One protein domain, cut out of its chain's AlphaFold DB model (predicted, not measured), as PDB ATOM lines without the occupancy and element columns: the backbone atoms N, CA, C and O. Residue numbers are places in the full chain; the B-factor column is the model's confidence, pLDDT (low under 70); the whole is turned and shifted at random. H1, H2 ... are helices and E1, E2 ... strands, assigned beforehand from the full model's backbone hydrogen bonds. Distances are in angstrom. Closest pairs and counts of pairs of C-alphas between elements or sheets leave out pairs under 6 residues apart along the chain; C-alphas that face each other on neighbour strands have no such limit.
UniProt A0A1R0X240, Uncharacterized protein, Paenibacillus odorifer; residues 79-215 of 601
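Overview. This is residues 79 to 215 of the 601 residues of an uncharacterized protein of Paenibacillus odorifer (UniProt A0A1R0X240). One twisted sheet of five strands forms a wall; H1 and H3 cover one face of it, and no named helix covers the other. H3, the longest helix, runs over the E3 edge and on beyond the sheet, H2 packs on H1, and short H4 sits by the opposite end of the strands. The printed part has 137 residues, with four named helices and five named strands in the order H1 H2 E1 E2 E3 H3 E4 H4 E5 along the chain; the sheet runs E3 E2 E4 E1 E5, mixed, and the class is mixed, helices and strands. It is compact, with a radius of gyration of the C-alphas of 15.5 A, yet elongated, spanning 51 by 33 by 26 A.

Along the chain. Begin with the sheet: E3 is residues 145 to 147, E2 131 to 135, E4 185 to 191 and 19.5 A long, E1 116 to 122 and 19.0 A, E5 204 to 211 and 20.5 A. Find C-alpha 150 at (23.934, -15.775, -27.770); from there H3 runs 29.4 A to C-alpha 169 at (24.775, 13.470, -25.414). H1 is residues 87 to 94, beginning at C-alpha 87 (3.014, -10.824, -31.161), H2 98 to 105, and H4 194 to 199.

Arrangement. Look first at E4 and E1, parallel at 19 degrees, with N 118 and O 186 2.8 A apart. The other neighbours are antiparallel: E1 and E5, with N 119 and O 209 at 2.8 A; E2 and E4, with N 133 and O 187 at 2.8 A; and the hairpin E2 and E3, with N 146 and O 132 at 2.9 A. E3, H3 and E4 make a split strand-helix-strand unit, two strands running the same way with E2 between them; its crossover is right-handed. H3 is over E3 at a height over the sheet of 8.8 A; the closest C-alphas are those of Glu 146 and Gly 152, 5.1 A. On the same face, H1 is over E1 at 9.1 A, along the strands. H1 and H2, a helical hairpin, touch at Ala 92 and Gln 98, closest C-alphas 5.3 A. H2 is not on the sheet, and is close to but not clearly touching H3. H4 only grazes the sheet and touches H1, about perpendicular at 88 degrees, closest C-alphas Phe 94 and Ala 196, 4.9 A. Every O i to N i+4 pair is within hydrogen-bond range in H2 and H4; H1 has 2 of 4, H3 15 of 16.

Size, cuts and confidence. The farthest C-alphas, of Glu 171 and Ser 202, are 51.4 A apart. The printed part has no cut; its one long link is residues 170 to 184. Mean pLDDT of the printed part is 76.8, with 41 residues under 70, among them 107 to 114 and 163 to 179.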
ATOM      1  N   LEU A  79       2.529  -9.070 -38.353       90.06
ATOM      2  CA  LEU A  79       1.765  -9.143 -37.111       90.06
ATOM      3  C   LEU A  79       1.467  -7.740 -36.594       90.06
ATOM      4  O   LEU A  79       2.386  -6.949 -36.390       90.06
ATOM      5  N   ILE A  80       0.194  -7.459 -36.328       86.88
ATOM      6  CA  ILE A  80      -0.324  -6.155 -35.902       86.88
ATOM      7  C   ILE A  80      -1.126  -6.343 -34.618       86.88
ATOM      8  O   ILE A  80      -1.860  -7.313 -34.467       86.88
ATOM      9  N   GLY A  81      -0.969  -5.442 -33.657       83.38
ATOM     10  CA  GLY A  81      -1.569  -5.595 -32.333       83.38
ATOM     11  C   GLY A  81      -0.979  -4.615 -31.337       83.38
ATOM     12  O   GLY A  81       0.169  -4.179 -31.491       83.38
ATOM     13  N   ARG A  82      -1.715  -4.323 -30.262       79.25
ATOM     14  CA  ARG A  82      -1.183  -3.540 -29.140       79.25
ATOM     15  C   ARG A  82       0.047  -4.212 -28.521       79.25
ATOM     16  O   ARG A  82       0.337  -5.401 -28.731       79.25
ATOM     17  N   ALA A  83       0.814  -3.435 -27.763       77.19
ATOM     18  CA  ALA A  83       1.918  -3.975 -26.980       77.19
ATOM     19  C   ALA A  83       1.414  -5.079 -26.028       77.19
ATOM     20  O   ALA A  83       0.293  -5.017 -25.528       77.19
ATOM     21  N   ARG A  84       2.262  -6.083 -25.767       78.56
ATOM     22  CA  ARG A  84       2.021  -7.156 -24.777       78.56
ATOM     23  C   ARG A  84       0.870  -8.127 -25.087       78.56
ATOM     24  O   ARG A  84       0.508  -8.921 -24.229       78.56
ATOM     25  N   LEU A  85       0.369  -8.155 -26.324       83.44
ATOM     26  CA  LEU A  85      -0.610  -9.162 -26.770       83.44
ATOM     27  C   LEU A  85       0.009 -10.498 -27.209       83.44
ATOM     28  O   LEU A  85      -0.715 -11.423 -27.552       83.44
ATOM     29  N   GLY A  86       1.340 -10.620 -27.193       85.88
ATOM     30  CA  GLY A  86       2.030 -11.864 -27.551       85.88
ATOM     31  C   GLY A  86       2.490 -11.963 -29.008       85.88
ATOM     32  O   GLY A  86       2.900 -13.046 -29.416       85.88
ATOM     33  N   LYS A  87       2.506 -10.859 -29.771       88.25
ATOM     34  CA  LYS A  87       3.014 -10.824 -31.161       88.25
ATOM     35  C   LYS A  87       4.384 -11.490 -31.303       88.25
ATOM     36  O   LYS A  87       4.514 -12.476 -32.014       88.25
ATOM     37  N   SER A  88       5.358 -11.063 -30.503       86.81
ATOM     38  CA  SER A  88       6.713 -11.622 -30.513       86.81
ATOM     39  C   SER A  88       6.757 -13.110 -30.128       86.81
ATOM     40  O   SER A  88       7.619 -13.840 -30.615       86.81
ATOM     41  N   ARG A  89       5.804 -13.605 -29.311       88.50
ATOM     42  CA  ARG A  89       5.673 -15.051 -29.038       88.50
ATOM     43  C   ARG A  89       5.211 -15.814 -30.275       88.50
ATOM     44  O   ARG A  89       5.682 -16.924 -30.503       88.50
ATOM     45  N   ILE A  90       4.307 -15.240 -31.063       91.88
ATOM     46  CA  ILE A  90       3.839 -15.835 -32.317       91.88
ATOM     47  C   ILE A  90       4.966 -15.795 -33.356       91.88
ATOM     48  O   ILE A  90       5.281 -16.824 -33.945       91.88
ATOM     49  N   THR A  91       5.639 -14.652 -33.512       91.19
ATOM     50  CA  THR A  91       6.747 -14.458 -34.464       91.19
ATOM     51  C   THR A  91       7.898 -15.445 -34.232       91.19
ATOM     52  O   THR A  91       8.429 -16.013 -35.186       91.19
ATOM     53  N   ALA A  92       8.235 -15.746 -32.975       91.50
ATOM     54  CA  ALA A  92       9.273 -16.724 -32.647       91.50
ATOM     55  C   ALA A  92       8.982 -18.142 -33.173       91.50
ATOM     56  O   ALA A  92       9.911 -18.904 -33.413       91.50
ATOM     57  N   ARG A  93       7.714 -18.516 -33.391       92.19
ATOM     58  CA  ARG A  93       7.349 -19.871 -33.847       92.19
ATOM     59  C   ARG A  93       7.845 -20.186 -35.249       92.19
ATOM     60  O   ARG A  93       7.929 -21.359 -35.603       92.19
ATOM     61  N   PHE A  94       8.166 -19.171 -36.046       93.75
ATOM     62  CA  PHE A  94       8.621 -19.358 -37.420       93.75
ATOM     63  C   PHE A  94      10.114 -19.700 -37.526       93.75
ATOM     64  O   PHE A  94      10.560 -20.119 -38.589       93.75
ATOM     65  N   ILE A  95      10.893 -19.564 -36.451       92.12
ATOM     66  CA  ILE A  95      12.356 -19.692 -36.505       92.12
ATOM     67  C   ILE A  95      12.865 -20.887 -35.714       92.12
ATOM     68  O   ILE A  95      12.248 -21.320 -34.743       92.12
ATOM     69  N   ARG A  96      14.022 -21.423 -36.109       89.19
ATOM     70  CA  ARG A  96      14.662 -22.540 -35.406       89.19
ATOM     71  C   ARG A  96      15.140 -22.151 -34.002       89.19
ATOM     72  O   ARG A  96      14.917 -22.886 -33.043       89.19
ATOM     73  N   TYR A  97      15.746 -20.973 -33.851       87.88
ATOM     74  CA  TYR A  97      16.344 -20.506 -32.591       87.88
ATOM     75  C   TYR A  97      15.337 -19.789 -31.672       87.88
ATOM     76  O   TYR A  97      15.591 -18.692 -31.172       87.88
ATOM     77  N   GLN A  98      14.181 -20.415 -31.424       88.69
ATOM     78  CA  GLN A  98      13.074 -19.814 -30.658       88.69
ATOM     79  C   GLN A  98      13.489 -19.376 -29.255       88.69
ATOM     80  O   GLN A  98      13.130 -18.293 -28.814       88.69
ATOM     81  N   GLN A  99      14.283 -20.199 -28.565       86.50
ATOM     82  CA  GLN A  99      14.711 -19.932 -27.189       86.50
ATOM     83  C   GLN A  99      15.621 -18.705 -27.090       86.50
ATOM     84  O   GLN A  99      15.480 -17.902 -26.167       86.50
ATOM     85  N   LEU A 100      16.514 -18.522 -28.071       88.56
ATOM     86  CA  LEU A 100      17.353 -17.330 -28.164       88.56
ATOM     87  C   LEU A 100      16.479 -16.088 -28.369       88.56
ATOM     88  O   LEU A 100      16.626 -15.094 -27.660       88.56
ATOM     89  N   PHE A 101      15.512 -16.171 -29.284       88.94
ATOM     90  CA  PHE A 101      14.589 -15.072 -29.534       88.94
ATOM     91  C   PHE A 101      13.723 -14.750 -28.310       88.94
ATOM     92  O   PHE A 101      13.586 -13.584 -27.946       88.94
ATOM     93  N   PHE A 102      13.200 -15.766 -27.616       85.56
ATOM     94  CA  PHE A 102      12.448 -15.575 -26.380       85.56
ATOM     95  C   PHE A 102      13.274 -14.862 -25.314       85.56
ATOM     96  O   PHE A 102      12.798 -13.907 -24.712       85.56
ATOM     97  N   LYS A 103      14.530 -15.271 -25.125       84.62
ATOM     98  CA  LYS A 103      15.417 -14.696 -24.112       84.62
ATOM     99  C   LYS A 103      15.679 -13.198 -24.314       84.62
ATOM    100  O   LYS A 103      15.716 -12.465 -23.328       84.62
ATOM    101  N   TYR A 104      15.870 -12.752 -25.557       84.06
ATOM    102  CA  TYR A 104      16.336 -11.386 -25.848       84.06
ATOM    103  C   TYR A 104      15.265 -10.444 -26.408       84.06
ATOM    104  O   TYR A 104      15.362  -9.239 -26.198       84.06
ATOM    105  N   PHE A 105      14.239 -10.971 -27.078       80.44
ATOM    106  CA  PHE A 105      13.219 -10.171 -27.768       80.44
ATOM    107  C   PHE A 105      11.812 -10.348 -27.182       80.44
ATOM    108  O   PHE A 105      10.937  -9.527 -27.450       80.44
ATOM    109  N   VAL A 106      11.582 -11.359 -26.332       77.06
ATOM    110  CA  VAL A 106      10.296 -11.576 -25.647       77.06
ATOM    111  C   VAL A 106      10.456 -11.338 -24.146       77.06
ATOM    112  O   VAL A 106      10.768 -12.228 -23.364       77.06
ATOM    113  N   GLY A 107      10.255 -10.091 -23.722       63.44
ATOM    114  CA  GLY A 107      10.396  -9.710 -22.318       63.44
ATOM    115  C   GLY A 107       9.222 -10.142 -21.426       63.44
ATOM    116  O   GLY A 107       8.065 -10.118 -21.840       63.44
ATOM    117  N   GLN A 108       9.520 -10.393 -20.146       51.09
ATOM    118  CA  GLN A 108       8.570 -10.444 -19.016       51.09
ATOM    119  C   GLN A 108       7.990  -9.036 -18.716       51.09
ATOM    120  O   GLN A 108       8.165  -8.495 -17.627       51.09
ATOM    121  N   GLY A 109       7.390  -8.368 -19.710       45.97
ATOM    122  CA  GLY A 109       6.752  -7.051 -19.551       45.97
ATOM    123  C   GLY A 109       7.625  -5.806 -19.794       45.97
ATOM    124  O   GLY A 109       7.227  -4.715 -19.394       45.97
ATOM    125  N   ARG A 110       8.789  -5.924 -20.456       48.16
ATOM    126  CA  ARG A 110       9.570  -4.765 -20.951       48.16
ATOM    127  C   ARG A 110       9.344  -4.577 -22.453       48.16
ATOM    128  O   ARG A 110       9.477  -5.538 -23.208       48.16
ATOM    129  N   ASP A 111       9.042  -3.352 -22.880       50.38
ATOM    130  CA  ASP A 111       8.739  -3.019 -24.278       50.38
ATOM    131  C   ASP A 111      10.039  -2.931 -25.109       50.38
ATOM    132  O   ASP A 111      10.648  -1.867 -25.241       50.38
ATOM    133  N   PHE A 112      10.505  -4.081 -25.613       53.25
ATOM    134  CA  PHE A 112      11.701  -4.194 -26.465       53.25
ATOM    135  C   PHE A 112      11.421  -3.813 -27.933       53.25
ATOM    136  O   PHE A 112      12.306  -3.318 -28.628       53.25
ATOM    137  N   THR A 113      10.180  -3.976 -28.397       55.25
ATOM    138  CA  THR A 113       9.709  -3.645 -29.752       55.25
ATOM    139  C   THR A 113       9.353  -2.161 -29.885       55.25
ATOM    140  O   THR A 113       8.192  -1.783 -30.028       55.25
ATOM    141  N   LYS A 114      10.369  -1.292 -29.811       66.69
ATOM    142  CA  LYS A 114      10.237   0.138 -30.169       66.69
ATOM    143  C   LYS A 114      10.386   0.404 -31.670       66.69
ATOM    144  O   LYS A 114      10.046   1.485 -32.130       66.69
ATOM    145  N   VAL A 115      10.900  -0.580 -32.399       73.25
ATOM    146  CA  VAL A 115      11.114  -0.587 -33.850       73.25
ATOM    147  C   VAL A 115      10.588  -1.905 -34.415       73.25
ATOM    148  O   VAL A 115      10.394  -2.861 -33.655       73.25
ATOM    149  N   ASN A 116      10.356  -1.970 -35.728       76.25
ATOM    150  CA  ASN A 116       9.968  -3.219 -36.386       76.25
ATOM    151  C   ASN A 116      11.062  -4.283 -36.215       76.25
ATOM    152  O   ASN A 116      12.250  -3.979 -36.324       76.25
ATOM    153  N   VAL A 117      10.664  -5.533 -35.978       85.25
ATOM    154  CA  VAL A 117      11.567  -6.692 -36.002       85.25
ATOM    155  C   VAL A 117      11.167  -7.577 -37.176       85.25
ATOM    156  O   VAL A 117      10.110  -8.203 -37.167       85.25
ATOM    157  N   ARG A 118      12.009  -7.620 -38.206       86.81
ATOM    158  CA  ARG A 118      11.823  -8.413 -39.418       86.81
ATOM    159  C   ARG A 118      12.629  -9.701 -39.314       86.81
ATOM    160  O   ARG A 118      13.850  -9.669 -39.204       86.81
ATOM    161  N   LEU A 119      11.945 -10.837 -39.366       88.94
ATOM    162  CA  LEU A 119      12.565 -12.150 -39.476       88.94
ATOM    163  C   LEU A 119      12.599 -12.569 -40.939       88.94
ATOM    164  O   LEU A 119      11.552 -12.728 -41.563       88.94
ATOM    165  N   VAL A 120      13.793 -12.800 -41.461       86.06
ATOM    166  CA  VAL A 120      14.010 -13.509 -42.715       86.06
ATOM    167  C   VAL A 120      14.248 -14.974 -42.399       86.06
ATOM    168  O   VAL A 120      15.316 -15.376 -41.940       86.06
ATOM    169  N   VAL A 121      13.237 -15.781 -42.671       88.31
ATOM    170  CA  VAL A 121      13.188 -17.191 -42.316       88.31
ATOM    171  C   VAL A 121      13.455 -18.024 -43.561       88.31
ATOM    172  O   VAL A 121      12.630 -18.044 -44.469       88.31
ATOM    173  N   LYS A 122      14.590 -18.721 -43.629       82.81
ATOM    174  CA  LYS A 122      14.978 -19.524 -44.805       82.81
ATOM    175  C   LYS A 122      14.819 -21.014 -44.535       82.81
ATOM    176  O   LYS A 122      15.133 -21.466 -43.439       82.81
ATOM    177  N   LYS A 123      14.404 -21.792 -45.544       80.81
ATOM    178  CA  LYS A 123      14.296 -23.262 -45.421       80.81
ATOM    179  C   LYS A 123      15.602 -23.920 -44.981       80.81
ATOM    180  O   LYS A 123      15.566 -24.812 -44.151       80.81
ATOM    181  N   ASN A 124      16.722 -23.463 -45.539       70.56
ATOM    182  CA  ASN A 124      18.062 -23.902 -45.173       70.56
ATOM    183  C   ASN A 124      18.961 -22.667 -45.035       70.56
ATOM    184  O   ASN A 124      19.043 -21.855 -45.961       70.56
ATOM    185  N   CYS A 125      19.664 -22.546 -43.912       62.19
ATOM    186  CA  CYS A 125      20.758 -21.593 -43.733       62.19
ATOM    187  C   CYS A 125      22.062 -22.376 -43.565       62.19
ATOM    188  O   CYS A 125      22.107 -23.347 -42.819       62.19
ATOM    189  N   SER A 126      23.142 -21.948 -44.219       56.22
ATOM    190  CA  SER A 126      24.489 -22.361 -43.802       56.22
ATOM    191  C   SER A 126      24.791 -21.816 -42.400       56.22
ATOM    192  O   SER A 126      24.225 -20.788 -42.035       56.22
ATOM    193  N   ASP A 127      25.748 -22.390 -41.665       47.75
ATOM    194  CA  ASP A 127      26.132 -21.918 -40.317       47.75
ATOM    195  C   ASP A 127      26.522 -20.423 -40.268       47.75
ATOM    196  O   ASP A 127      26.264 -19.740 -39.284       47.75
ATOM    197  N   GLN A 128      27.070 -19.876 -41.361       50.94
ATOM    198  CA  GLN A 128      27.388 -18.441 -41.514       50.94
ATOM    199  C   GLN A 128      26.193 -17.573 -41.964       50.94
ATOM    200  O   GLN A 128      26.343 -16.382 -42.215       50.94
ATOM    201  N   GLY A 129      25.015 -18.170 -42.141       64.00
ATOM    202  CA  GLY A 129      23.818 -17.521 -42.678       64.00
ATOM    203  C   GLY A 129      22.937 -16.865 -41.616       64.00
ATOM    204  O   GLY A 129      22.148 -15.986 -41.962       64.00
ATOM    205  N   ASN A 130      23.083 -17.256 -40.345       81.19
ATOM    206  CA  ASN A 130      22.277 -16.738 -39.241       81.19
ATOM    207  C   ASN A 130      22.894 -15.448 -38.687       81.19
ATOM    208  O   ASN A 130      23.970 -15.475 -38.089       81.19
ATOM    209  N   HIS A 131      22.221 -14.317 -38.867       83.56
ATOM    210  CA  HIS A 131      22.744 -13.016 -38.456       83.56
ATOM    211  C   HIS A 131      21.630 -12.065 -38.030       83.56
ATOM    212  O   HIS A 131      20.485 -12.183 -38.465       83.56
ATOM    213  N   ILE A 132      21.994 -11.113 -37.181       85.88
ATOM    214  CA  ILE A 132      21.150 -10.010 -36.747       85.88
ATOM    215  C   ILE A 132      21.765  -8.699 -37.215       85.88
ATOM    216  O   ILE A 132      22.979  -8.520 -37.144       85.88
ATOM    217  N   ARG A 133      20.935  -7.782 -37.705       82.56
ATOM    218  CA  ARG A 133      21.360  -6.490 -38.227       82.56
ATOM    219  C   ARG A 133      20.429  -5.372 -37.786       82.56
ATOM    220  O   ARG A 133      19.239  -5.583 -37.555       82.56
ATOM    221  N   PHE A 134      20.987  -4.173 -37.697       81.38
ATOM    222  CA  PHE A 134      20.242  -2.950 -37.463       81.38
ATOM    223  C   PHE A 134      20.208  -2.104 -38.731       81.38
ATOM    224  O   PHE A 134      21.258  -1.742 -39.261       81.38
ATOM    225  N   ILE A 135      19.013  -1.793 -39.221       76.00
ATOM    226  CA  ILE A 135      18.815  -0.864 -40.330       76.00
ATOM    227  C   ILE A 135      18.284   0.435 -39.743       76.00
ATOM    228  O   ILE A 135      17.271   0.442 -39.055       76.00
ATOM    229  N   SER A 136      19.015   1.519 -39.974       73.00
ATOM    230  CA  SER A 136      18.692   2.852 -39.480       73.00
ATOM    231  C   SER A 136      19.282   3.902 -40.419       73.00
ATOM    232  O   SER A 136      20.424   4.336 -40.234       73.00
ATOM    233  N   PRO A 137      18.566   4.278 -41.491       67.12
ATOM    234  CA  PRO A 137      19.044   5.268 -42.448       67.12
ATOM    235  C   PRO A 137      19.508   6.556 -41.752       67.12
ATOM    236  O   PRO A 137      18.905   7.014 -40.784       67.12
ATOM    237  N   ASN A 138      20.600   7.146 -42.247       64.50
ATOM    238  CA  ASN A 138      21.225   8.357 -41.684       64.50
ATOM    239  C   ASN A 138      21.763   8.217 -40.241       64.50
ATOM    240  O   ASN A 138      22.139   9.216 -39.623       64.50
ATOM    241  N   SER A 139      21.856   6.991 -39.710       66.81
ATOM    242  CA  SER A 139      22.566   6.687 -38.465       66.81
ATOM    243  C   SER A 139      23.972   6.139 -38.727       66.81
ATOM    244  O   SER A 139      24.222   5.424 -39.699       66.81
ATOM    245  N   THR A 140      24.916   6.428 -37.826       65.88
ATOM    246  CA  THR A 140      26.285   5.894 -37.910       65.88
ATOM    247  C   THR A 140      26.357   4.388 -37.685       65.88
ATOM    248  O   THR A 140      27.306   3.767 -38.171       65.88
ATOM    249  N   ILE A 141      25.350   3.819 -37.012       67.31
ATOM    250  CA  ILE A 141      25.202   2.380 -36.757       67.31
ATOM    251  C   ILE A 141      24.336   1.658 -37.793       67.31
ATOM    252  O   ILE A 141      24.022   0.480 -37.615       67.31
ATOM    253  N   ASN A 142      23.942   2.335 -38.876       71.19
ATOM    254  CA  ASN A 142      23.234   1.687 -39.969       71.19
ATOM    255  C   ASN A 142      24.050   0.514 -40.527       71.19
ATOM    256  O   ASN A 142      25.213   0.684 -40.898       71.19
ATOM    257  N   GLY A 143      23.424  -0.653 -40.629       67.31
ATOM    258  CA  GLY A 143      24.033  -1.852 -41.187       67.31
ATOM    259  C   GLY A 143      24.926  -2.633 -40.225       67.31
ATOM    260  O   GLY A 143      25.496  -3.627 -40.670       67.31
ATOM    261  N   ILE A 144      25.034  -2.250 -38.939       74.75
ATOM    262  CA  ILE A 144      25.730  -3.082 -37.941       74.75
ATOM    263  C   ILE A 144      25.120  -4.476 -37.956       74.75
ATOM    264  O   ILE A 144      23.902  -4.614 -37.841       74.75
ATOM    265  N   GLN A 145      25.981  -5.484 -38.056       81.62
ATOM    266  CA  GLN A 145      25.606  -6.885 -38.114       81.62
ATOM    267  C   GLN A 145      26.428  -7.710 -37.124       81.62
ATOM    268  O   GLN A 145      27.631  -7.522 -36.995       81.62
ATOM    269  N   GLU A 146      25.776  -8.674 -36.488       85.19
ATOM    270  CA  GLU A 146      26.395  -9.701 -35.653       85.19
ATOM    271  C   GLU A 146      25.834 -11.078 -36.030       85.19
ATOM    272  O   GLU A 146      24.798 -11.184 -36.695       85.19
ATOM    273  N   ASN A 147      26.491 -12.151 -35.592       86.38
ATOM    274  CA  ASN A 147      25.914 -13.492 -35.694       86.38
ATOM    275  C   ASN A 147      24.632 -13.586 -34.855       86.38
ATOM    276  O   ASN A 147      24.538 -12.997 -33.775       86.38
ATOM    277  N   PHE A 148      23.652 -14.360 -35.322       89.50
ATOM    278  CA  PHE A 148      22.445 -14.636 -34.543       89.50
ATOM    279  C   PHE A 148      22.660 -15.843 -33.623       89.50
ATOM    280  O   PHE A 148      22.078 -16.912 -33.794       89.50
ATOM    281  N   ASP A 149      23.544 -15.644 -32.652       90.12
ATOM    282  CA  ASP A 149      23.838 -16.540 -31.538       90.12
ATOM    283  C   ASP A 149      23.814 -15.748 -30.217       90.12
ATOM    284  O   ASP A 149      23.531 -14.548 -30.200       90.12
ATOM    285  N   GLU A 150      24.037 -16.416 -29.085       90.44
ATOM    286  CA  GLU A 150      23.934 -15.775 -27.770       90.44
ATOM    287  C   GLU A 150      24.902 -14.594 -27.605       90.44
ATOM    288  O   GLU A 150      24.481 -13.498 -27.226       90.44
ATOM    289  N   ASP A 151      26.174 -14.785 -27.950       91.31
ATOM    290  CA  ASP A 151      27.197 -13.751 -27.800       91.31
ATOM    291  C   ASP A 151      27.000 -12.605 -28.804       91.31
ATOM    292  O   ASP A 151      27.189 -11.434 -28.465       91.31
ATOM    293  N   GLY A 152      26.612 -12.922 -30.040       89.50
ATOM    294  CA  GLY A 152      26.342 -11.955 -31.096       89.50
ATOM    295  C   GLY A 152      25.137 -11.076 -30.791       89.50
ATOM    296  O   GLY A 152      25.229  -9.857 -30.931       89.50
ATOM    297  N   VAL A 153      24.044 -11.643 -30.271       90.19
ATOM    298  CA  VAL A 153      22.881 -10.853 -29.837       90.19
ATOM    299  C   VAL A 153      23.246  -9.923 -28.676       90.19
ATOM    300  O   VAL A 153      22.825  -8.767 -28.677       90.19
ATOM    301  N   ILE A 154      24.065 -10.368 -27.716       88.31
ATOM    302  CA  ILE A 154      24.547  -9.497 -26.629       88.31
ATOM    303  C   ILE A 154      25.348  -8.318 -27.198       88.31
ATOM    304  O   ILE A 154      25.018  -7.166 -26.907       88.31
ATOM    305  N   ARG A 155      26.347  -8.581 -28.058       87.69
ATOM    306  CA  ARG A 155      27.155  -7.524 -28.695       87.69
ATOM    307  C   ARG A 155      26.299  -6.558 -29.507       87.69
ATOM    308  O   ARG A 155      26.468  -5.345 -29.406       87.69
ATOM    309  N   PHE A 156      25.345  -7.087 -30.267       87.12
ATOM    310  CA  PHE A 156      24.413  -6.306 -31.069       87.12
ATOM    311  C   PHE A 156      23.599  -5.327 -30.212       87.12
ATOM    312  O   PHE A 156      23.548  -4.128 -30.496       87.12
ATOM    313  N   LEU A 157      22.994  -5.824 -29.130       84.81
ATOM    314  CA  LEU A 157      22.193  -5.006 -28.221       84.81
ATOM    315  C   LEU A 157      23.042  -3.963 -27.483       84.81
ATOM    316  O   LEU A 157      22.598  -2.824 -27.313       84.81
ATOM    317  N   ASP A 158      24.267  -4.316 -27.093       81.81
ATOM    318  CA  ASP A 158      25.209  -3.380 -26.481       81.81
ATOM    319  C   ASP A 158      25.617  -2.265 -27.454       81.81
ATOM    320  O   ASP A 158      25.640  -1.094 -27.064       81.81
ATOM    321  N   ASN A 159      25.857  -2.583 -28.732       79.62
ATOM    322  CA  ASN A 159      26.157  -1.596 -29.773       79.62
ATOM    323  C   ASN A 159      25.015  -0.578 -29.937       79.62
ATOM    324  O   ASN A 159      25.261   0.631 -29.904       79.62
ATOM    325  N   ILE A 160      23.764  -1.045 -30.031       77.69
ATOM    326  CA  ILE A 160      22.583  -0.166 -30.125       77.69
ATOM    327  C   ILE A 160      22.451   0.710 -28.874       77.69
ATOM    328  O   ILE A 160      22.227   1.920 -28.968       77.69
ATOM    329  N   LYS A 161      22.606   0.122 -27.683       76.56
ATOM    330  CA  LYS A 161      22.495   0.845 -26.410       76.56
ATOM    331  C   LYS A 161      23.564   1.932 -26.279       76.56
ATOM    332  O   LYS A 161      23.250   3.051 -25.874       76.56
ATOM    333  N   ASN A 162      24.808   1.617 -26.631       71.62
ATOM    334  CA  ASN A 162      25.921   2.560 -26.584       71.62
ATOM    335  C   ASN A 162      25.719   3.717 -27.566       71.62
ATOM    336  O   ASN A 162      25.945   4.869 -27.195       71.62
ATOM    337  N   HIS A 163      25.230   3.434 -28.776       68.31
ATOM    338  CA  HIS A 163      24.916   4.472 -29.752       68.31
ATOM    339  C   HIS A 163      23.803   5.406 -29.267       68.31
ATOM    340  O   HIS A 163      24.000   6.616 -29.247       68.31
ATOM    341  N   ASN A 164      22.684   4.863 -28.781       67.06
ATOM    342  CA  ASN A 164      21.591   5.679 -28.239       67.06
ATOM    343  C   ASN A 164      22.052   6.591 -27.092       67.06
ATOM    344  O   ASN A 164      21.630   7.742 -26.997       67.06
ATOM    345  N   ASN A 165      22.944   6.099 -26.228       64.88
ATOM    346  CA  ASN A 165      23.530   6.912 -25.163       64.88
ATOM    347  C   ASN A 165      24.482   7.992 -25.703       64.88
ATOM    348  O   ASN A 165      24.527   9.088 -25.149       64.88
ATOM    349  N   TYR A 166      25.247   7.709 -26.757       55.41
ATOM    350  CA  TYR A 166      26.147   8.685 -27.375       55.41
ATOM    351  C   TYR A 166      25.376   9.804 -28.089       55.41
ATOM    352  O   TYR A 166      25.639  10.977 -27.813       55.41
ATOM    353  N   SER A 167      24.399   9.448 -28.932       58.97
ATOM    354  CA  SER A 167      23.595  10.381 -29.739       58.97
ATOM    355  C   SER A 167      22.762  11.334 -28.882       58.97
ATOM    356  O   SER A 167      22.625  12.508 -29.213       58.97
ATOM    357  N   ARG A 168      22.286  10.883 -27.714       61.78
ATOM    358  CA  ARG A 168      21.613  11.757 -26.735       61.78
ATOM    359  C   ARG A 168      22.509  12.844 -26.148       61.78
ATOM    360  O   ARG A 168      21.999  13.868 -25.705       61.78
ATOM    361  N   ASN A 169      23.819  12.615 -26.115       56.00
ATOM    362  CA  ASN A 169      24.775  13.470 -25.414       56.00
ATOM    363  C   ASN A 169      25.619  14.355 -26.349       56.00
ATOM    364  O   ASN A 169      26.360  15.200 -25.854       56.00
ATOM    365  N   HIS A 170      25.543  14.174 -27.674       51.06
ATOM    366  CA  HIS A 170      26.387  14.892 -28.638       51.06
ATOM    367  C   HIS A 170      25.585  15.331 -29.872       51.06
ATOM    368  O   HIS A 170      24.993  14.503 -30.556       51.06
ATOM    369  N   GLU A 171      25.610  16.628 -30.205       49.44
ATOM    370  CA  GLU A 171      25.035  17.147 -31.453       49.44
ATOM    371  C   GLU A 171      26.081  17.147 -32.574       49.44
ATOM    372  O   GLU A 171      27.044  17.915 -32.549       49.44
ATOM    373  N   LYS A 172      25.879  16.307 -33.594       52.28
ATOM    374  CA  LYS A 172      26.573  16.407 -34.884       52.28
ATOM    375  C   LYS A 172      25.580  16.825 -35.964       52.28
ATOM    376  O   LYS A 172      24.484  16.277 -36.056       52.28
ATOM    377  N   ALA A 173      25.961  17.797 -36.791       44.66
ATOM    378  CA  ALA A 173      25.126  18.272 -37.890       44.66
ATOM    379  C   ALA A 173      24.840  17.130 -38.887       44.66
ATOM    380  O   ALA A 173      25.769  16.584 -39.480       44.66
ATOM    381  N   GLY A 174      23.561  16.787 -39.066       50.84
ATOM    382  CA  GLY A 174      23.103  15.754 -40.002       50.84
ATOM    383  C   GLY A 174      22.961  14.337 -39.429       50.84
ATOM    384  O   GLY A 174      22.478  13.470 -40.150       50.84
ATOM    385  N   GLU A 175      23.327  14.086 -38.165       55.09
ATOM    386  CA  GLU A 175      23.098  12.787 -37.509       55.09
ATOM    387  C   GLU A 175      21.736  12.736 -36.796       55.09
ATOM    388  O   GLU A 175      21.278  13.707 -36.185       55.09
ATOM    389  N   LYS A 176      21.089  11.570 -36.866       60.62
ATOM    390  CA  LYS A 176      19.803  11.295 -36.220       60.62
ATOM    391  C   LYS A 176      19.946  11.252 -34.689       60.62
ATOM    392  O   LYS A 176      20.779  10.514 -34.168       60.62
ATOM    393  N   LYS A 177      19.127  12.033 -33.967       58.44
ATOM    394  CA  LYS A 177      19.219  12.185 -32.496       58.44
ATOM    395  C   LYS A 177      18.711  10.974 -31.704       58.44
ATOM    396  O   LYS A 177      19.268  10.671 -30.652       58.44
ATOM    397  N   GLU A 178      17.668  10.299 -32.186       66.25
ATOM    398  CA  GLU A 178      17.053   9.131 -31.541       66.25
ATOM    399  C   GLU A 178      16.561   8.116 -32.582       66.25
ATOM    400  O   GLU A 178      16.420   8.448 -33.760       66.25
ATOM    401  N   LEU A 179      16.293   6.883 -32.137       68.00
ATOM    402  CA  LEU A 179      15.661   5.867 -32.977       68.00
ATOM    403  C   LEU A 179      14.300   6.358 -33.484       68.00
ATOM    404  O   LEU A 179      13.485   6.828 -32.691       68.00
ATOM    405  N   ASP A 180      14.045   6.201 -34.778       71.44
ATOM    406  CA  ASP A 180      12.755   6.471 -35.410       71.44
ATOM    407  C   ASP A 180      12.036   5.147 -35.684       71.44
ATOM    408  O   ASP A 180      12.480   4.381 -36.543       71.44
ATOM    409  N   PRO A 181      10.905   4.885 -35.016       65.75
ATOM    410  CA  PRO A 181      10.065   3.722 -35.285       65.75
ATOM    411  C   PRO A 181       9.607   3.583 -36.749       65.75
ATOM    412  O   PRO A 181       9.184   2.493 -37.135       65.75
ATOM    413  N   LYS A 182       9.664   4.658 -37.554       66.44
ATOM    414  CA  LYS A 182       9.251   4.681 -38.968       66.44
ATOM    415  C   LYS A 182      10.330   4.244 -39.946       66.44
ATOM    416  O   LYS A 182       9.991   3.765 -41.021       66.44
ATOM    417  N   GLU A 183      11.596   4.484 -39.622       68.44
ATOM    418  CA  GLU A 183      12.719   4.244 -40.541       68.44
ATOM    419  C   GLU A 183      13.677   3.172 -40.022       68.44
ATOM    420  O   GLU A 183      14.393   2.556 -40.811       68.44
ATOM    421  N   ASP A 184      13.693   2.940 -38.708       75.88
ATOM    422  CA  ASP A 184      14.602   1.992 -38.086       75.88
ATOM    423  C   ASP A 184      13.926   0.635 -37.887       75.88
ATOM    424  O   ASP A 184      12.772   0.542 -37.459       75.88
ATOM    425  N   PHE A 185      14.667  -0.439 -38.145       78.25
ATOM    426  CA  PHE A 185      14.212  -1.796 -37.875       78.25
ATOM    427  C   PHE A 185      15.368  -2.746 -37.563       78.25
ATOM    428  O   PHE A 185      16.515  -2.558 -37.974       78.25
ATOM    429  N   ILE A 186      15.045  -3.787 -36.800       83.44
ATOM    430  CA  ILE A 186      15.925  -4.924 -36.552       83.44
ATOM    431  C   ILE A 186      15.570  -6.014 -37.550       83.44
ATOM    432  O   ILE A 186      14.410  -6.283 -37.839       83.44
ATOM    433  N   GLU A 187      16.601  -6.651 -38.052       85.00
ATOM    434  CA  GLU A 187      16.579  -7.613 -39.133       85.00
ATOM    435  C   GLU A 187      17.268  -8.871 -38.602       85.00
ATOM    436  O   GLU A 187      18.388  -8.797 -38.101       85.00
ATOM    437  N   ILE A 188      16.604 -10.020 -38.653       87.75
ATOM    438  CA  ILE A 188      17.157 -11.301 -38.200       87.75
ATOM    439  C   ILE A 188      16.991 -12.308 -39.327       87.75
ATOM    440  O   ILE A 188      15.879 -12.749 -39.611       87.75
ATOM    441  N   THR A 189      18.097 -12.709 -39.945       85.50
ATOM    442  CA  THR A 189      18.109 -13.833 -40.882       85.50
ATOM    443  C   THR A 189      18.409 -15.110 -40.124       85.50
ATOM    444  O   THR A 189      19.406 -15.190 -39.408       85.50
ATOM    445  N   THR A 190      17.557 -16.118 -40.283       87.88
ATOM    446  CA  THR A 190      17.673 -17.383 -39.561       87.88
ATOM    447  C   THR A 190      17.032 -18.544 -40.316       87.88
ATOM    448  O   THR A 190      16.167 -18.364 -41.172       87.88
ATOM    449  N   GLU A 191      17.437 -19.760 -39.968       86.94
ATOM    450  CA  GLU A 191      16.781 -20.987 -40.413       86.94
ATOM    451  C   GLU A 191      15.334 -21.105 -39.892       86.94
ATOM    452  O   GLU A 191      15.009 -20.673 -38.775       86.94
ATOM    453  N   ALA A 192      14.478 -21.707 -40.718       90.62
ATOM    454  CA  ALA A 192      13.078 -22.003 -40.452       90.62
ATOM    455  C   ALA A 192      12.879 -23.046 -39.347       90.62
ATOM    456  O   ALA A 192      13.658 -23.983 -39.201       90.62
ATOM    457  N   SER A 193      11.794 -22.898 -38.584       92.94
ATOM    458  CA  SER A 193      11.269 -23.976 -37.738       92.94
ATOM    459  C   SER A 193      10.521 -25.025 -38.565       92.94
ATOM    460  O   SER A 193      10.082 -24.745 -39.682       92.94
ATOM    461  N   ASP A 194      10.250 -26.190 -37.973       91.56
ATOM    462  CA  ASP A 194       9.394 -27.216 -38.588       91.56
ATOM    463  C   ASP A 194       7.999 -26.675 -38.944       91.56
ATOM    464  O   ASP A 194       7.454 -26.986 -40.004       91.56
ATOM    465  N   LEU A 195       7.438 -25.801 -38.098       91.38
ATOM    466  CA  LEU A 195       6.169 -25.126 -38.373       91.38
ATOM    467  C   LEU A 195       6.269 -24.281 -39.649       91.38
ATOM    468  O   LEU A 195       5.426 -24.424 -40.536       91.38
ATOM    469  N   ALA A 196       7.293 -23.432 -39.758       92.50
ATOM    470  CA  ALA A 196       7.498 -22.586 -40.928       92.50
ATOM    471  C   ALA A 196       7.736 -23.419 -42.194       92.50
ATOM    472  O   ALA A 196       7.111 -23.147 -43.218       92.50
ATOM    473  N   ILE A 197       8.558 -24.472 -42.115       91.06
ATOM    474  CA  ILE A 197       8.777 -25.417 -43.222       91.06
ATOM    475  C   ILE A 197       7.447 -26.032 -43.660       91.06
ATOM    476  O   ILE A 197       7.179 -26.110 -44.855       91.06
ATOM    477  N   SER A 198       6.589 -26.420 -42.711       90.00
ATOM    478  CA  SER A 198       5.300 -27.039 -43.025       90.00
ATOM    479  C   SER A 198       4.341 -26.103 -43.766       90.00
ATOM    480  O   SER A 198       3.483 -26.591 -44.503       90.00
ATOM    481  N   ILE A 199       4.452 -24.787 -43.545       90.50
ATOM    482  CA  ILE A 199       3.597 -23.755 -44.143       90.50
ATOM    483  C   ILE A 199       4.090 -23.371 -45.543       90.50
ATOM    484  O   ILE A 199       3.276 -23.027 -46.397       90.50
ATOM    485  N   MET A 200       5.397 -23.436 -45.797       87.31
ATOM    486  CA  MET A 200       5.984 -23.119 -47.098       87.31
ATOM    487  C   MET A 200       5.638 -24.181 -48.159       87.31
ATOM    488  O   MET A 200       5.722 -25.384 -47.913       87.31
ATOM    489  N   SER A 201       5.297 -23.744 -49.373       81.06
ATOM    490  CA  SER A 201       5.191 -24.610 -50.555       81.06
ATOM    491  C   SER A 201       6.574 -25.096 -51.000       81.06
ATOM    492  O   SER A 201       7.595 -24.547 -50.586       81.06
ATOM    493  N   SER A 202       6.654 -26.096 -51.883       71.44
ATOM    494  CA  SER A 202       7.941 -26.567 -52.424       71.44
ATOM    495  C   SER A 202       8.715 -25.475 -53.174       71.44
ATOM    496  O   SER A 202       9.944 -25.503 -53.160       71.44
ATOM    497  N   THR A 203       8.013 -24.500 -53.754       68.56
ATOM    498  CA  THR A 203       8.579 -23.395 -54.540       68.56
ATOM    499  C   THR A 203       9.007 -22.184 -53.714       68.56
ATOM    500  O   THR A 203       9.759 -21.362 -54.222       68.56
ATOM    501  N   ASP A 204       8.554 -22.053 -52.464       74.12
ATOM    502  CA  ASP A 204       8.941 -20.912 -51.623       74.12
ATOM    503  C   ASP A 204      10.400 -21.041 -51.161       74.12
ATOM    504  O   ASP A 204      10.860 -22.131 -50.809       74.12
ATOM    505  N   GLU A 205      11.122 -19.926 -51.085       72.12
ATOM    506  CA  GLU A 205      12.485 -19.907 -50.523       72.12
ATOM    507  C   GLU A 205      12.504 -19.702 -49.007       72.12
ATOM    508  O   GLU A 205      13.427 -20.140 -48.309       72.12
ATOM    509  N   GLY A 206      11.470 -19.041 -48.492       83.25
ATOM    510  CA  GLY A 206      11.397 -18.635 -47.103       83.25
ATOM    511  C   GLY A 206      10.146 -17.831 -46.770       83.25
ATOM    512  O   GLY A 206       9.264 -17.620 -47.604       83.25
ATOM    513  N   LEU A 207      10.094 -17.351 -45.532       87.69
ATOM    514  CA  LEU A 207       9.089 -16.410 -45.045       87.69
ATOM    515  C   LEU A 207       9.777 -15.127 -44.590       87.69
ATOM    516  O   LEU A 207      10.867 -15.165 -44.022       87.69
ATOM    517  N   ILE A 208       9.121 -13.992 -44.796       87.12
ATOM    518  CA  ILE A 208       9.454 -12.744 -44.114       87.12
ATOM    519  C   ILE A 208       8.356 -12.493 -43.094       87.12
ATOM    520  O   ILE A 208       7.202 -12.296 -43.468       87.12
ATOM    521  N   VAL A 209       8.708 -12.497 -41.813       90.81
ATOM    522  CA  VAL A 209       7.763 -12.284 -40.715       90.81
ATOM    523  C   VAL A 209       8.115 -10.985 -40.010       90.81
ATOM    524  O   VAL A 209       9.177 -10.879 -39.407       90.81
ATOM    525  N   THR A 210       7.242  -9.985 -40.092       88.00
ATOM    526  CA  THR A 210       7.468  -8.678 -39.461       88.00
ATOM    527  C   THR A 210       6.630  -8.556 -38.192       88.00
ATOM    528  O   THR A 210       5.399  -8.558 -38.252       88.00
ATOM    529  N   ASP A 211       7.300  -8.447 -37.046       87.25
ATOM    530  CA  ASP A 211       6.707  -8.073 -35.762       87.25
ATOM    531  C   ASP A 211       6.739  -6.550 -35.621       87.25
ATOM    532  O   ASP A 211       7.809  -5.936 -35.563       87.25
ATOM    533  N   THR A 212       5.556  -5.942 -35.609       82.06
ATOM    534  CA  THR A 212       5.418  -4.486 -35.536       82.06
ATOM    535  C   THR A 212       5.485  -3.984 -34.087       82.06
ATOM    536  O   THR A 212       5.110  -4.709 -33.153       82.06
ATOM    537  N   PRO A 213       5.921  -2.733 -33.847       75.81
ATOM    538  CA  PRO A 213       5.723  -2.071 -32.564       75.81
ATOM    539  C   PRO A 213       4.263  -2.154 -32.102       75.81
ATOM    540  O   PRO A 213       3.341  -2.379 -32.883       75.81
ATOM    541  N   GLY A 214       4.028  -2.001 -30.799       70.50
ATOM    542  CA  GLY A 214       2.660  -1.894 -30.293       70.50
ATOM    543  C   GLY A 214       1.944  -0.700 -30.922       70.50
ATOM    544  O   GLY A 214       2.241   0.431 -30.557       70.50
ATOM    545  N   VAL A 215       1.005  -0.953 -31.834       62.69
ATOM    546  CA  VAL A 215       0.205   0.104 -32.461       62.69
ATOM    547  C   VAL A 215      -0.970   0.427 -31.547       62.69
ATOM    548  O   VAL A 215      -1.876  -0.386 -31.363       62.69
TER     549      VAL A 215